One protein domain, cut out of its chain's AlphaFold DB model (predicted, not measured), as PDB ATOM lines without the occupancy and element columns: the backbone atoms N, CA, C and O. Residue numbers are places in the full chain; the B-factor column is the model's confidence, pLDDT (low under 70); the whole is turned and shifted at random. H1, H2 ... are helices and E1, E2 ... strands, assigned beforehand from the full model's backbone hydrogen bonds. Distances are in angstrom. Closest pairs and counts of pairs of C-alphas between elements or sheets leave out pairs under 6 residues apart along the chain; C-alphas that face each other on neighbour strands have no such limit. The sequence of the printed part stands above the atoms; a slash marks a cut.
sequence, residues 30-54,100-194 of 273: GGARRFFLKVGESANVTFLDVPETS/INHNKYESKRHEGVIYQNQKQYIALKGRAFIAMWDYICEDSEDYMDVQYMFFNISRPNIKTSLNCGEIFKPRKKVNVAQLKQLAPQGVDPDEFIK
ATOM      1  N   GLY A  30     260.364 273.311-199.282       47.06
ATOM      2  CA  GLY A  30     259.425 274.045-200.143       47.06
ATOM      3  C   GLY A  30     258.509 273.258-201.087       47.06
ATOM      4  O   GLY A  30     257.895 273.872-201.949       47.06
ATOM      5  N   GLY A  31     258.348 271.938-200.950       54.44
ATOM      6  CA  GLY A  31     257.257 271.233-201.646       54.44
ATOM      7  C   GLY A  31     255.982 271.201-200.800       54.44
ATOM      8  O   GLY A  31     256.066 270.847-199.621       54.44
ATOM      9  N   ALA A  32     254.816 271.516-201.376       67.62
ATOM     10  CA  ALA A  32     253.528 271.402-200.688       67.62
ATOM     11  C   ALA A  32     253.336 269.965-200.162       67.62
ATOM     12  O   ALA A  32     253.328 268.996-200.924       67.62
ATOM     13  N   ARG A  33     253.238 269.804-198.837       80.12
ATOM     14  CA  ARG A  33     253.105 268.489-198.192       80.12
ATOM     15  C   ARG A  33     251.640 268.101-198.111       80.12
ATOM     16  O   ARG A  33     250.818 268.913-197.706       80.12
ATOM     17  N   ARG A  34     251.316 266.844-198.401       86.25
ATOM     18  CA  ARG A  34     249.954 266.343-198.217       86.25
ATOM     19  C   ARG A  34     249.666 266.027-196.751       86.25
ATOM     20  O   ARG A  34     250.495 265.414-196.077       86.25
ATOM     21  N   PHE A  35     248.480 266.389-196.284       91.12
ATOM     22  CA  PHE A  35     247.926 265.933-195.017       91.12
ATOM     23  C   PHE A  35     247.480 264.466-195.110       91.12
ATOM     24  O   PHE A  35     246.787 264.070-196.050       91.12
ATOM     25  N   PHE A  36     247.877 263.659-194.126       88.38
ATOM     26  CA  PHE A  36     247.542 262.240-194.042       88.38
ATOM     27  C   PHE A  36     247.152 261.879-192.610       88.38
ATOM     28  O   PHE A  36     247.844 262.262-191.667       88.38
ATOM     29  N   LEU A  37     246.095 261.083-192.467       88.75
ATOM     30  CA  LEU A  37     245.574 260.601-191.194       88.75
ATOM     31  C   LEU A  37     245.413 259.074-191.226       88.75
ATOM     32  O   LEU A  37     244.707 258.527-192.089       88.75
ATOM     33  N   LYS A  38     246.071 258.355-190.300       87.94
ATOM     34  CA  LYS A  38     245.913 256.893-190.223       87.94
ATOM     35  C   LYS A  38     244.531 256.529-189.681       87.94
ATOM     36  O   LYS A  38     243.833 257.341-189.079       87.94
ATOM     37  N   VAL A  39     244.129 255.285-189.926       88.06
ATOM     38  CA  VAL A  39     242.894 254.712-189.373       88.06
ATOM     39  C   VAL A  39     242.906 254.848-187.847       88.06
ATOM     40  O   VAL A  39     243.897 254.489-187.215       88.06
ATOM     41  N   GLY A  40     241.818 255.365-187.272       89.31
ATOM     42  CA  GLY A  40     241.675 255.563-185.828       89.31
ATOM     43  C   GLY A  40     242.379 256.804-185.265       89.31
ATOM     44  O   GLY A  40     242.247 257.073-184.074       89.31
ATOM     45  N   GLU A  41     243.111 257.568-186.082       92.56
ATOM     46  CA  GLU A  41     243.773 258.794-185.634       92.56
ATOM     47  C   GLU A  41     242.851 260.021-185.751       92.56
ATOM     48  O   GLU A  41     241.860 260.049-186.490       92.56
ATOM     49  N   SER A  42     243.213 261.071-185.014       94.62
ATOM     50  CA  SER A  42     242.624 262.402-185.140       94.62
ATOM     51  C   SER A  42     243.713 263.467-185.230       94.62
ATOM     52  O   SER A  42     244.848 263.267-184.790       94.62
ATOM     53  N   ALA A  43     243.373 264.600-185.832       95.88
ATOM     54  CA  ALA A  43     244.261 265.735-185.971       95.88
ATOM     55  C   ALA A  43     243.527 267.046-185.763       95.88
ATOM     56  O   ALA A  43     242.343 267.186-186.065       95.88
ATOM     57  N   ASN A  44     244.275 268.014-185.258       97.06
ATOM     58  CA  ASN A  44     243.825 269.383-185.139       97.06
ATOM     59  C   ASN A  44     244.391 270.183-186.304       97.06
ATOM     60  O   ASN A  44     245.610 270.211-186.495       97.06
ATOM     61  N   VAL A  45     243.515 270.830-187.066       97.19
ATOM     62  CA  VAL A  45     243.920 271.600-188.241       97.19
ATOM     63  C   VAL A  45     243.203 272.939-188.292       97.19
ATOM     64  O   VAL A  45     242.071 273.050-187.828       97.19
ATOM     65  N   THR A  46     243.836 273.931-188.905       97.62
ATOM     66  CA  THR A  46     243.180 275.185-189.289       97.62
ATOM     67  C   THR A  46     243.225 275.343-190.797       97.62
ATOM     68  O   THR A  46     244.299 275.215-191.378       97.62
ATOM     69  N   PHE A  47     242.082 275.630-191.416       96.25
ATOM     70  CA  PHE A  47     242.000 275.943-192.844       96.25
ATOM     71  C   PHE A  47     242.524 277.356-193.117       96.25
ATOM     72  O   PHE A  47     242.314 278.263-192.316       96.25
ATOM     73  N   LEU A  48     243.232 277.540-194.228       95.81
ATOM     74  CA  LEU A  48     243.763 278.830-194.681       95.81
ATOM     75  C   LEU A  48     243.008 279.380-195.896       95.81
ATOM     76  O   LEU A  48     243.189 280.544-196.238       95.81
ATOM     77  N   ASP A  49     242.136 278.579-196.499       92.62
ATOM     78  CA  ASP A  49     241.249 278.914-197.613       92.62
ATOM     79  C   ASP A  49     239.882 278.235-197.450       92.62
ATOM     80  O   ASP A  49     239.681 277.379-196.581       92.62
ATOM     81  N   VAL A  50     238.938 278.649-198.295       88.94
ATOM     82  CA  VAL A  50     237.684 277.930-198.516       88.94
ATOM     83  C   VAL A  50     237.949 276.828-199.558       88.94
ATOM     84  O   VAL A  50     238.553 277.116-200.595       88.94
ATOM     85  N   PRO A  51     237.547 275.564-199.312       84.00
ATOM     86  CA  PRO A  51     237.747 274.440-200.230       84.00
ATOM     87  C   PRO A  51     236.950 274.574-201.546       84.00
ATOM     88  O   PRO A  51     235.946 273.898-201.756       84.00
ATOM     89  N   GLU A  52     237.401 275.426-202.463       76.75
ATOM     90  CA  GLU A  52     236.732 275.673-203.753       76.75
ATOM     91  C   GLU A  52     237.469 275.023-204.927       76.75
ATOM     92  O   GLU A  52     236.883 274.695-205.963       76.75
ATOM     93  N   THR A  53     238.776 274.791-204.774       77.81
ATOM     94  CA  THR A  53     239.576 274.230-205.859       77.81
ATOM     95  C   THR A  53     239.359 272.731-205.957       77.81
ATOM     96  O   THR A  53     239.638 271.978-205.026       77.81
ATOM     97  N   SER A  54     238.910 272.272-207.122       77.06
ATOM     98  CA  SER A  54     238.736 270.850-207.399       77.06
ATOM     99  C   SER A  54     239.806 270.326-208.348       77.06
ATOM    100  O   SER A  54     240.193 271.009-209.288       77.06
ATOM    101  N   ILE A 100     246.931 274.294-191.806       96.19
ATOM    102  CA  ILE A 100     248.009 274.143-190.833       96.19
ATOM    103  C   ILE A 100     247.667 272.932-189.974       96.19
ATOM    104  O   ILE A 100     246.647 272.918-189.291       96.19
ATOM    105  N   ASN A 101     248.522 271.915-189.992       95.81
ATOM    106  CA  ASN A 101     248.413 270.768-189.101       95.81
ATOM    107  C   ASN A 101     249.127 271.063-187.779       95.81
ATOM    108  O   ASN A 101     250.351 271.220-187.743       95.81
ATOM    109  N   HIS A 102     248.361 271.118-186.693       95.94
ATOM    110  CA  HIS A 102     248.858 271.461-185.359       95.94
ATOM    111  C   HIS A 102     249.414 270.263-184.585       95.94
ATOM    112  O   HIS A 102     249.955 270.446-183.491       95.94
ATOM    113  N   ASN A 103     249.293 269.044-185.118       92.75
ATOM    114  CA  ASN A 103     249.822 267.861-184.456       92.75
ATOM    115  C   ASN A 103     251.355 267.899-184.418       92.75
ATOM    116  O   ASN A 103     252.017 268.270-185.389       92.75
ATOM    117  N   LYS A 104     251.911 267.451-183.292       90.94
ATOM    118  CA  LYS A 104     253.344 267.197-183.151       90.94
ATOM    119  C   LYS A 104     253.670 265.825-183.735       90.94
ATOM    120  O   LYS A 104     252.965 264.860-183.441       90.94
ATOM    121  N   TYR A 105     254.740 265.721-184.516       84.56
ATOM    122  CA  TYR A 105     255.291 264.425-184.914       84.56
ATOM    123  C   TYR A 105     256.814 264.451-184.921       84.56
ATOM    124  O   TYR A 105     257.433 265.443-185.303       84.56
ATOM    125  N   GLU A 106     257.417 263.337-184.521       82.88
ATOM    126  CA  GLU A 106     258.859 263.153-184.601       82.88
ATOM    127  C   GLU A 106     259.267 262.655-185.991       82.88
ATOM    128  O   GLU A 106     258.634 261.779-186.598       82.88
ATOM    129  N   SER A 107     260.327 263.249-186.526       77.88
ATOM    130  CA  SER A 107     260.882 262.901-187.824       77.88
ATOM    131  C   SER A 107     261.540 261.527-187.798       77.88
ATOM    132  O   SER A 107     262.591 261.339-187.197       77.88
ATOM    133  N   LYS A 108     261.027 260.585-188.595       78.56
ATOM    134  CA  LYS A 108     261.719 259.301-188.824       78.56
ATOM    135  C   LYS A 108     263.055 259.441-189.563       78.56
ATOM    136  O   LYS A 108     263.841 258.505-189.573       78.56
ATOM    137  N   ARG A 109     263.272 260.562-190.265       75.81
ATOM    138  CA  ARG A 109     264.495 260.817-191.049       75.81
ATOM    139  C   ARG A 109     265.566 261.562-190.254       75.81
ATOM    140  O   ARG A 109     266.733 261.489-190.607       75.81
ATOM    141  N   HIS A 110     265.151 262.300-189.229       73.06
ATOM    142  CA  HIS A 110     266.013 263.149-188.415       73.06
ATOM    143  C   HIS A 110     265.604 262.943-186.958       73.06
ATOM    144  O   HIS A 110     264.769 263.679-186.443       73.06
ATOM    145  N   GLU A 111     266.120 261.879-186.348       82.88
ATOM    146  CA  GLU A 111     265.797 261.493-184.971       82.88
ATOM    147  C   GLU A 111     265.932 262.688-184.009       82.88
ATOM    148  O   GLU A 111     266.849 263.502-184.146       82.88
ATOM    149  N   GLY A 112     264.972 262.852-183.094       78.50
ATOM    150  CA  GLY A 112     264.904 263.991-182.175       78.50
ATOM    151  C   GLY A 112     264.311 265.286-182.751       78.50
ATOM    152  O   GLY A 112     264.021 266.207-181.987       78.50
ATOM    153  N   VAL A 113     264.073 265.390-184.067       76.56
ATOM    154  CA  VAL A 113     263.415 266.571-184.658       76.56
ATOM    155  C   VAL A 113     261.897 266.437-184.560       76.56
ATOM    156  O   VAL A 113     261.291 265.588-185.220       76.56
ATOM    157  N   ILE A 114     261.271 267.323-183.783       82.44
ATOM    158  CA  ILE A 114     259.812 267.424-183.656       82.44
ATOM    159  C   ILE A 114     259.294 268.506-184.600       82.44
ATOM    160  O   ILE A 114     259.652 269.677-184.491       82.44
ATOM    161  N   TYR A 115     258.397 268.118-185.497       83.12
ATOM    162  CA  TYR A 115     257.658 269.041-186.344       83.12
ATOM    163  C   TYR A 115     256.292 269.351-185.732       83.12
ATOM    164  O   TYR A 115     255.609 268.460-185.227       83.12
ATOM    165  N   GLN A 116     255.878 270.613-185.823       90.38
ATOM    166  CA  GLN A 116     254.549 271.104-185.451       90.38
ATOM    167  C   GLN A 116     254.140 272.220-186.424       90.38
ATOM    168  O   GLN A 116     255.002 272.775-187.110       90.38
ATOM    169  N   ASN A 117     252.842 272.533-186.490       92.81
ATOM    170  CA  ASN A 117     252.279 273.637-187.276       92.81
ATOM    171  C   ASN A 117     252.747 273.593-188.731       92.81
ATOM    172  O   ASN A 117     253.238 274.567-189.288       92.81
ATOM    173  N   GLN A 118     252.664 272.416-189.343       90.88
ATOM    174  CA  GLN A 118     253.120 272.248-190.714       90.88
ATOM    175  C   GLN A 118     252.016 272.698-191.667       90.88
ATOM    176  O   GLN A 118     250.894 272.200-191.589       90.88
ATOM    177  N   LYS A 119     252.352 273.603-192.590       92.81
ATOM    178  CA  LYS A 119     251.481 273.956-193.712       92.81
ATOM    179  C   LYS A 119     251.406 272.777-194.681       92.81
ATOM    180  O   LYS A 119     252.432 272.288-195.162       92.81
ATOM    181  N   GLN A 120     250.200 272.290-194.931       91.94
ATOM    182  CA  GLN A 120     249.920 271.113-195.749       91.94
ATOM    183  C   GLN A 120     248.704 271.370-196.636       91.94
ATOM    184  O   GLN A 120     247.874 272.210-196.315       91.94
ATOM    185  N   TYR A 121     248.588 270.660-197.754       90.19
ATOM    186  CA  TYR A 121     247.330 270.599-198.489       90.19
ATOM    187  C   TYR A 121     246.556 269.354-198.057       90.19
ATOM    188  O   TYR A 121     247.135 268.280-197.855       90.19
ATOM    189  N   ILE A 122     245.245 269.483-197.922       91.62
ATOM    190  CA  ILE A 122     244.324 268.367-197.730       91.62
ATOM    191  C   ILE A 122     243.574 268.122-199.036       91.62
ATOM    192  O   ILE A 122     243.210 269.061-199.731       91.62
ATOM    193  N   ALA A 123     243.382 266.849-199.379       89.38
ATOM    194  CA  ALA A 123     242.582 266.434-200.525       89.38
ATOM    195  C   ALA A 123     241.359 265.673-200.006       89.38
ATOM    196  O   ALA A 123     241.482 264.551-199.502       89.38
ATOM    197  N   LEU A 124     240.202 266.319-200.078       89.62
ATOM    198  CA  LEU A 124     238.915 265.835-199.599       89.62
ATOM    199  C   LEU A 124     238.205 265.085-200.725       89.62
ATOM    200  O   LEU A 124     238.080 265.606-201.830       89.62
ATOM    201  N   LYS A 125     237.737 263.862-200.459       86.38
ATOM    202  CA  LYS A 125     236.971 263.060-201.425       86.38
ATOM    203  C   LYS A 125     235.924 262.197-200.742       86.38
ATOM    204  O   LYS A 125     236.044 261.890-199.553       86.38
ATOM    205  N   GLY A 126     234.926 261.769-201.513       86.00
ATOM    206  CA  GLY A 126     233.837 260.925-201.023       86.00
ATOM    207  C   GLY A 126     233.177 261.534-199.786       86.00
ATOM    208  O   GLY A 126     232.856 262.718-199.775       86.00
ATOM    209  N   ARG A 127     233.049 260.743-198.715       86.38
ATOM    210  CA  ARG A 127     232.441 261.181-197.448       86.38
ATOM    211  C   ARG A 127     233.126 262.386-196.810       86.38
ATOM    212  O   ARG A 127     232.445 263.196-196.205       86.38
ATOM    213  N   ALA A 128     234.444 262.519-196.957       88.38
ATOM    214  CA  ALA A 128     235.171 263.649-196.387       88.38
ATOM    215  C   ALA A 128     234.822 264.969-197.083       88.38
ATOM    216  O   ALA A 128     234.757 266.012-196.443       88.38
ATOM    217  N   PHE A 129     234.607 264.906-198.401       86.56
ATOM    218  CA  PHE A 129     234.126 266.047-199.165       86.56
ATOM    219  C   PHE A 129     232.687 266.381-198.773       86.56
ATOM    220  O   PHE A 129     232.440 267.527-198.435       86.56
ATOM    221  N   ILE A 130     231.791 265.387-198.741       85.12
ATOM    222  CA  ILE A 130     230.383 265.583-198.357       85.12
ATOM    223  C   ILE A 130     230.294 266.232-196.974       85.12
ATOM    224  O   ILE A 130     229.727 267.300-196.855       85.12
ATOM    225  N   ALA A 131     230.969 265.676-195.966       86.25
ATOM    226  CA  ALA A 131     230.930 266.229-194.616       86.25
ATOM    227  C   ALA A 131     231.438 267.681-194.542       86.25
ATOM    228  O   ALA A 131     230.909 268.472-193.775       86.25
ATOM    229  N   MET A 132     232.471 268.043-195.311       87.62
ATOM    230  CA  MET A 132     232.945 269.430-195.370       87.62
ATOM    231  C   MET A 132     231.977 270.334-196.140       87.62
ATOM    232  O   MET A 132     231.784 271.480-195.755       87.62
ATOM    233  N   TRP A 133     231.392 269.829-197.224       83.88
ATOM    234  CA  TRP A 133     230.422 270.554-198.034       83.88
ATOM    235  C   TRP A 133     229.147 270.842-197.251       83.88
ATOM    236  O   TRP A 133     228.700 271.979-197.247       83.88
ATOM    237  N   ASP A 134     228.639 269.850-196.521       83.56
ATOM    238  CA  ASP A 134     227.526 270.011-195.593       83.56
ATOM    239  C   ASP A 134     227.865 271.116-194.588       83.56
ATOM    240  O   ASP A 134     227.090 272.038-194.438       83.56
ATOM    241  N   TYR A 135     229.078 271.180-194.028       79.44
ATOM    242  CA  TYR A 135     229.448 272.337-193.199       79.44
ATOM    243  C   TYR A 135     229.468 273.675-193.947       79.44
ATOM    244  O   TYR A 135     229.104 274.692-193.375       79.44
ATOM    245  N   ILE A 136     229.933 273.724-195.191       82.44
ATOM    246  CA  ILE A 136     229.996 274.983-195.950       82.44
ATOM    247  C   ILE A 136     228.585 275.457-196.353       82.44
ATOM    248  O   ILE A 136     228.367 276.667-196.463       82.44
ATOM    249  N   CYS A 137     227.650 274.521-196.555       75.19
ATOM    250  CA  CYS A 137     226.342 274.750-197.172       75.19
ATOM    251  C   CYS A 137     225.120 274.507-196.262       75.19
ATOM    252  O   CYS A 137     224.024 274.908-196.647       75.19
ATOM    253  N   GLU A 138     225.252 273.854-195.106       64.00
ATOM    254  CA  GLU A 138     224.159 273.648-194.145       64.00
ATOM    255  C   GLU A 138     223.827 274.985-193.463       64.00
ATOM    256  O   GLU A 138     224.615 275.532-192.693       64.00
ATOM    257  N   ASP A 139     222.606 275.458-193.714       48.06
ATOM    258  CA  ASP A 139     221.805 276.331-192.843       48.06
ATOM    259  C   ASP A 139     221.994 277.858-192.848       48.06
ATOM    260  O   ASP A 139     221.386 278.538-192.015       48.06
ATOM    261  N   SER A 140     222.670 278.465-193.823       46.97
ATOM    262  CA  SER A 140     222.486 279.909-194.044       46.97
ATOM    263  C   SER A 140     222.434 280.290-195.516       46.97
ATOM    264  O   SER A 140     223.156 279.747-196.342       46.97
ATOM    265  N   GLU A 141     221.593 281.280-195.837       57.53
ATOM    266  CA  GLU A 141     221.647 282.021-197.110       57.53
ATOM    267  C   GLU A 141     223.069 282.563-197.394       57.53
ATOM    268  O   GLU A 141     223.414 282.850-198.538       57.53
ATOM    269  N   ASP A 142     223.909 282.623-196.356       59.72
ATOM    270  CA  ASP A 142     225.330 282.925-196.394       59.72
ATOM    271  C   ASP A 142     226.184 281.647-196.295       59.72
ATOM    272  O   ASP A 142     226.076 280.879-195.342       59.72
ATOM    273  N   TYR A 143     227.098 281.435-197.240       67.19
ATOM    274  CA  TYR A 143     228.110 280.376-197.159       67.19
ATOM    275  C   TYR A 143     228.921 280.485-195.857       67.19
ATOM    276  O   TYR A 143     229.466 281.552-195.547       67.19
ATOM    277  N   MET A 144     229.062 279.387-195.103       77.12
ATOM    278  CA  MET A 144     229.904 279.407-193.907       77.12
ATOM    279  C   MET A 144     231.380 279.466-194.311       77.12
ATOM    280  O   MET A 144     231.971 278.496-194.782       77.12
ATOM    281  N   ASP A 145     231.999 280.621-194.067       86.75
ATOM    282  CA  ASP A 145     233.425 280.824-194.295       86.75
ATOM    283  C   ASP A 145     234.266 280.005-193.297       86.75
ATOM    284  O   ASP A 145     234.454 280.386-192.130       86.75
ATOM    285  N   VAL A 146     234.781 278.874-193.783       90.62
ATOM    286  CA  VAL A 146     235.681 277.969-193.056       90.62
ATOM    287  C   VAL A 146     237.128 278.467-193.011       90.62
ATOM    288  O   VAL A 146     237.950 277.870-192.307       90.62
ATOM    289  N   GLN A 147     237.462 279.566-193.697       94.44
ATOM    290  CA  GLN A 147     238.794 280.151-193.633       94.44
ATOM    291  C   GLN A 147     239.133 280.529-192.184       94.44
ATOM    292  O   GLN A 147     238.342 281.117-191.437       94.44
ATOM    293  N   TYR A 148     240.332 280.135-191.759       95.94
ATOM    294  CA  TYR A 148     240.851 280.280-190.397       95.94
ATOM    295  C   TYR A 148     240.057 279.537-189.318       95.94
ATOM    296  O   TYR A 148     240.293 279.741-188.123       95.94
ATOM    297  N   MET A 149     239.150 278.636-189.691       95.31
ATOM    298  CA  MET A 149     238.432 277.815-188.730       95.31
ATOM    299  C   MET A 149     239.281 276.623-188.283       95.31
ATOM    300  O   MET A 149     239.882 275.908-189.085       95.31
ATOM    301  N   PHE A 150     239.349 276.425-186.966       95.81
ATOM    302  CA  PHE A 150     239.990 275.280-186.337       95.81
ATOM    303  C   PHE A 150     239.025 274.101-186.283       95.81
ATOM    304  O   PHE A 150     237.939 274.196-185.698       95.81
ATOM    305  N   PHE A 151     239.475 272.969-186.807       96.06
ATOM    306  CA  PHE A 151     238.763 271.704-186.806       96.06
ATOM    307  C   PHE A 151     239.539 270.646-186.037       96.06
ATOM    308  O   PHE A 151     240.765 270.554-186.107       96.06
ATOM    309  N   ASN A 152     238.790 269.781-185.360       96.12
ATOM    310  CA  ASN A 152     239.270 268.446-185.051       96.12
ATOM    311  C   ASN A 152     238.756 267.497-186.137       96.12
ATOM    312  O   ASN A 152     237.547 267.310-186.277       96.12
ATOM    313  N   ILE A 153     239.678 266.936-186.908       94.81
ATOM    314  CA  ILE A 153     239.398 265.959-187.955       94.81
ATOM    315  C   ILE A 153     239.718 264.577-187.405       94.81
ATOM    316  O   ILE A 153     240.793 264.374-186.842       94.81
ATOM    317  N   SER A 154     238.830 263.605-187.586       93.44
ATOM    318  CA  SER A 154     239.117 262.218-187.219       93.44
ATOM    319  C   SER A 154     238.805 261.235-188.337       93.44
ATOM    320  O   SER A 154     237.927 261.448-189.179       93.44
ATOM    321  N   ARG A 155     239.568 260.139-188.349       90.38
ATOM    322  CA  ARG A 155     239.317 258.986-189.208       90.38
ATOM    323  C   ARG A 155     238.800 257.839-188.341       90.38
ATOM    324  O   ARG A 155     239.543 257.366-187.478       90.38
ATOM    325  N   PRO A 156     237.557 257.370-188.545       86.06
ATOM    326  CA  PRO A 156     237.020 256.261-187.771       86.06
ATOM    327  C   PRO A 156     237.842 254.984-187.993       86.06
ATOM    328  O   PRO A 156     238.556 254.845-188.989       86.06
ATOM    329  N   ASN A 157     237.734 254.027-187.068       86.12
ATOM    330  CA  ASN A 157     238.398 252.725-187.176       86.12
ATOM    331  C   ASN A 157     237.655 251.780-188.142       86.12
ATOM    332  O   ASN A 157     237.280 250.664-187.798       86.12
ATOM    333  N   ILE A 158     237.382 252.273-189.348       78.94
ATOM    334  CA  ILE A 158     236.727 251.547-190.432       78.94
ATOM    335  C   ILE A 158     237.666 251.637-191.631       78.94
ATOM    336  O   ILE A 158     238.233 252.695-191.915       78.94
ATOM    337  N   LYS A 159     237.878 250.516-192.331       67.44
ATOM    338  CA  LYS A 159     238.719 250.488-193.532       67.44
ATOM    339  C   LYS A 159     238.030 251.256-194.660       67.44
ATOM    340  O   LYS A 159     237.299 250.682-195.457       67.44
ATOM    341  N   THR A 160     238.294 252.552-194.731       66.62
ATOM    342  CA  THR A 160     237.914 253.412-195.852       66.62
ATOM    343  C   THR A 160     239.148 253.725-196.694       66.62
ATOM    344  O   THR A 160     240.276 253.731-196.194       66.62
ATOM    345  N   SER A 161     238.960 253.977-197.990       61.59
ATOM    346  CA  SER A 161     240.034 254.389-198.912       61.59
ATOM    347  C   SER A 161     240.498 255.839-198.687       61.59
ATOM    348  O   SER A 161     241.314 256.359-199.449       61.59
ATOM    349  N   LEU A 162     239.964 256.503-197.657       71.19
ATOM    350  CA  LEU A 162     240.166 257.912-197.357       71.19
ATOM    351  C   LEU A 162     241.286 258.081-196.336       71.19
ATOM    352  O   LEU A 162     241.283 257.446-195.289       71.19
ATOM    353  N   ASN A 163     242.238 258.965-196.630       72.56
ATOM    354  CA  ASN A 163     243.384 259.239-195.760       72.56
ATOM    355  C   ASN A 163     243.387 260.676-195.214       72.56
ATOM    356  O   ASN A 163     244.397 261.124-194.687       72.56
ATOM    357  N   CYS A 164     242.278 261.405-195.352       77.56
ATOM    358  CA  CYS A 164     242.136 262.803-194.934       77.56
ATOM    359  C   CYS A 164     241.208 262.994-193.720       77.56
ATOM    360  O   CYS A 164     241.049 264.121-193.271       77.56
ATOM    361  N   GLY A 165     240.655 261.910-193.160       79.94
ATOM    362  CA  GLY A 165     239.596 261.960-192.147       79.94
ATOM    363  C   GLY A 165     238.202 261.995-192.768       79.94
ATOM    364  O   GLY A 165     238.054 262.272-193.950       79.94
ATOM    365  N   GLU A 166     237.191 261.638-191.982       82.75
ATOM    366  CA  GLU A 166     235.788 261.559-192.430       82.75
ATOM    367  C   GLU A 166     234.837 262.329-191.512       82.75
ATOM    368  O   GLU A 166     233.689 262.554-191.871       82.75
ATOM    369  N   ILE A 167     235.308 262.727-190.330       89.06
ATOM    370  CA  ILE A 167     234.522 263.458-189.343       89.06
ATOM    371  C   ILE A 167     235.212 264.792-189.111       89.06
ATOM    372  O   ILE A 167     236.372 264.824-188.692       89.06
ATOM    373  N   PHE A 168     234.483 265.876-189.343       92.25
ATOM    374  CA  PHE A 168     234.939 267.242-189.126       92.25
ATOM    375  C   PHE A 168     234.172 267.811-187.941       92.25
ATOM    376  O   PHE A 168     232.950 267.794-187.925       92.25
ATOM    377  N   LYS A 169     234.882 268.259-186.906       92.50
ATOM    378  CA  LYS A 169     234.270 268.912-185.743       92.50
ATOM    379  C   LYS A 169     234.786 270.344-185.656       92.50
ATOM    380  O   LYS A 169     235.912 270.521-185.166       92.50
ATOM    381  N   PRO A 170     234.020 271.348-186.127       92.75
ATOM    382  CA  PRO A 170     234.424 272.740-186.002       92.75
ATOM    383  C   PRO A 170     234.534 273.106-184.522       92.75
ATOM    384  O   PRO A 170     233.800 272.596-183.671       92.75
ATOM    385  N   ARG A 171     235.499 273.962-184.188       92.81
ATOM    386  CA  ARG A 171     235.687 274.447-182.814       92.81
ATOM    387  C   ARG A 171     235.513 275.949-182.717       92.81
ATOM    388  O   ARG A 171     234.698 276.408-181.926       92.81
ATOM    389  N   LYS A 172     236.329 276.708-183.449       93.38
ATOM    390  CA  LYS A 172     236.354 278.178-183.407       93.38
ATOM    391  C   LYS A 172     237.140 278.745-184.585       93.38
ATOM    392  O   LYS A 172     238.043 278.072-185.082       93.38
ATOM    393  N   LYS A 173     236.870 279.997-184.966       95.06
ATOM    394  CA  LYS A 173     237.795 280.774-185.804       95.06
ATOM    395  C   LYS A 173     239.050 281.139-185.010       95.06
ATOM    396  O   LYS A 173     238.987 281.413-183.808       95.06
ATOM    397  N   VAL A 174     240.192 281.106-185.682       96.06
ATOM    398  CA  VAL A 174     241.499 281.486-185.143       96.06
ATOM    399  C   VAL A 174     241.855 282.862-185.682       96.06
ATOM    400  O   VAL A 174     241.620 283.163-186.849       96.06
ATOM    401  N   ASN A 175     242.413 283.720-184.831       96.62
ATOM    402  CA  ASN A 175     242.840 285.041-185.269       96.62
ATOM    403  C   ASN A 175     244.077 284.916-186.175       96.62
ATOM    404  O   ASN A 175     245.027 284.206-185.843       96.62
ATOM    405  N   VAL A 176     244.098 285.663-187.278       96.75
ATOM    406  CA  VAL A 176     245.229 285.734-188.214       96.75
ATOM    407  C   VAL A 176     246.557 286.026-187.499       96.75
ATOM    408  O   VAL A 176     247.561 285.380-187.781       96.75
ATOM    409  N   ALA A 177     246.571 286.932-186.517       97.19
ATOM    410  CA  ALA A 177     247.766 287.243-185.731       97.19
ATOM    411  C   ALA A 177     248.290 286.027-184.946       97.19
ATOM    412  O   ALA A 177     249.500 285.846-184.841       97.19
ATOM    413  N   GLN A 178     247.398 285.164-184.444       96.50
ATOM    414  CA  GLN A 178     247.790 283.918-183.776       96.50
ATOM    415  C   GLN A 178     248.362 282.911-184.776       96.50
ATOM    416  O   GLN A 178     249.333 282.238-184.461       96.50
ATOM    417  N   LEU A 179     247.807 282.831-185.989       96.06
ATOM    418  CA  LEU A 179     248.322 281.939-187.035       96.06
ATOM    419  C   LEU A 179     249.718 282.349-187.509       96.06
ATOM    420  O   LEU A 179     250.574 281.486-187.687       96.06
ATOM    421  N   LYS A 180     249.981 283.654-187.632       96.06
ATOM    422  CA  LYS A 180     251.315 284.180-187.963       96.06
ATOM    423  C   LYS A 180     252.376 283.775-186.936       96.06
ATOM    424  O   LYS A 180     253.503 283.474-187.309       96.06
ATOM    425  N   GLN A 181     252.017 283.698-185.652       95.69
ATOM    426  CA  GLN A 181     252.932 283.241-184.594       95.69
ATOM    427  C   GLN A 181     253.308 281.756-184.714       95.69
ATOM    428  O   GLN A 181     254.272 281.320-184.090       95.69
ATOM    429  N   LEU A 182     252.568 280.972-185.506       93.00
ATOM    430  CA  LEU A 182     252.862 279.558-185.745       93.00
ATOM    431  C   LEU A 182     253.886 279.337-186.868       93.00
ATOM    432  O   LEU A 182     254.268 278.187-187.101       93.00
ATOM    433  N   ALA A 183     254.300 280.397-187.570       88.25
ATOM    434  CA  ALA A 183     255.259 280.305-188.660       88.25
ATOM    435  C   ALA A 183     256.611 279.753-188.161       88.25
ATOM    436  O   ALA A 183     257.125 280.212-187.137       88.25
ATOM    437  N   PRO A 184     257.209 278.768-188.857       83.06
ATOM    438  CA  PRO A 184     258.530 278.260-188.506       83.06
ATOM    439  C   PRO A 184     259.608 279.348-188.566       83.06
ATOM    440  O   PRO A 184     259.514 280.299-189.341       83.06
ATOM    441  N   GLN A 185     260.683 279.169-187.796       78.94
ATOM    442  CA  GLN A 185     261.816 280.090-187.819       78.94
ATOM    443  C   GLN A 185     262.387 280.223-189.241       78.94
ATOM    444  O   GLN A 185     262.661 279.225-189.905       78.94
ATOM    445  N   GLY A 186     262.578 281.464-189.696       80.00
ATOM    446  CA  GLY A 186     263.111 281.770-191.028       80.00
ATOM    447  C   GLY A 186     262.078 281.763-192.160       80.00
ATOM    448  O   GLY A 186     262.449 282.049-193.296       80.00
ATOM    449  N   VAL A 187     260.804 281.476-191.877       83.31
ATOM    450  CA  VAL A 187     259.699 281.618-192.838       83.31
ATOM    451  C   VAL A 187     258.970 282.932-192.567       83.31
ATOM    452  O   VAL A 187     258.670 283.240-191.415       83.31
ATOM    453  N   ASP A 188     258.672 283.696-193.618       86.69
ATOM    454  CA  ASP A 188     257.846 284.899-193.499       86.69
ATOM    455  C   ASP A 188     256.432 284.537-192.987       86.69
ATOM    456  O   ASP A 188     255.756 283.717-193.621       86.69
ATOM    457  N   PRO A 189     255.965 285.097-191.853       91.94
ATOM    458  CA  PRO A 189     254.667 284.746-191.282       91.94
ATOM    459  C   PRO A 189     253.478 285.035-192.194       91.94
ATOM    460  O   PRO A 189     252.495 284.297-192.161       91.94
ATOM    461  N   ASP A 190     253.561 286.097-192.995       94.56
ATOM    462  CA  ASP A 190     252.525 286.465-193.955       94.56
ATOM    463  C   ASP A 190     252.454 285.459-195.106       94.56
ATOM    464  O   ASP A 190     251.377 284.960-195.428       94.56
ATOM    465  N   GLU A 191     253.596 285.072-195.670       89.44
ATOM    466  CA  GLU A 191     253.663 284.015-196.684       89.44
ATOM    467  C   GLU A 191     253.248 282.636-196.142       89.44
ATOM    468  O   GLU A 191     252.616 281.826-196.833       89.44
ATOM    469  N   PHE A 192     253.555 282.355-194.875       90.38
ATOM    470  CA  PHE A 192     253.198 281.096-194.234       90.38
ATOM    471  C   PHE A 192     251.680 280.875-194.208       90.38
ATOM    472  O   PHE A 192     251.224 279.783-194.555       90.38
ATOM    473  N   ILE A 193     250.899 281.902-193.869       94.94
ATOM    474  CA  ILE A 193     249.436 281.793-193.745       94.94
ATOM    475  C   ILE A 193     248.681 281.927-195.073       94.94
ATOM    476  O   ILE A 193     247.485 281.645-195.104       94.94
ATOM    477  N   LYS A 194     249.334 282.343-196.166       92.94
ATOM    478  CA  LYS A 194     248.679 282.376-197.482       92.94
ATOM    479  C   LYS A 194     248.271 280.966-197.918       92.94
ATOM    480  O   LYS A 194     249.021 280.028-197.665       92.94
TER     481      LYS A 194
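AT A GLANCE: This is residues 30 to 54 and 100 to 194 of the 273 residues of an uncharacterized protein of Nitrososphaeria archaeon (UniProt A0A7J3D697). Little is regular here: a small, strongly twisted antiparallel sheet, E1 E3 E4, has E2 crossing near E1 and H1 grazing it beside E4, while short H2 and H3 sit together past one end. Of 120 printed residues, 47 are in the four strands and three helices, E1 E2 H1 E3 E4 H2 H3, class mixed. The whole is compact, radius of gyration of the C-alphas 14.9 A, spanning 44 by 36 by 25 A.

IN THESE COORDINATES: E1, residues 42 to 47, begins at C-alpha 42 (242.624, 262.402, -185.140). E3 is 149 to 154, E4 167 to 173 (18.0 A), E2 118 to 124 (17.9 A), H1 127 to 137 (14.9 A), H2 176 to 180. H3, 189 to 193, ends at C-alpha 193 (249.436, 281.793, -193.745).

HOW THE PARTS SIT: E3 is antiparallel to E1 (N 45 and O 151, 2.9 A) and to E4 (N 169 and O 152, 2.9 A), its hairpin partner. H1 only grazes the sheet; its closest C-alphas to E4 are Ala 131 and Phe 168, 6.9 A. E2 pairs with no named strand. H2 and H3 touch, closest C-alphas Lys 180 and Pro 189, 4.8 A. Every helix O i to N i+4 pair is within hydrogen-bond range.

THE WHOLE: Residues 55 to 99 are not printed; C-alphas 54 and 100 are 19.3 A apart. Links H1 to E3 and E3 to E4 are long. Residues 30 to 32, 138 to 143 and 159 to 161 have pLDDT under 70.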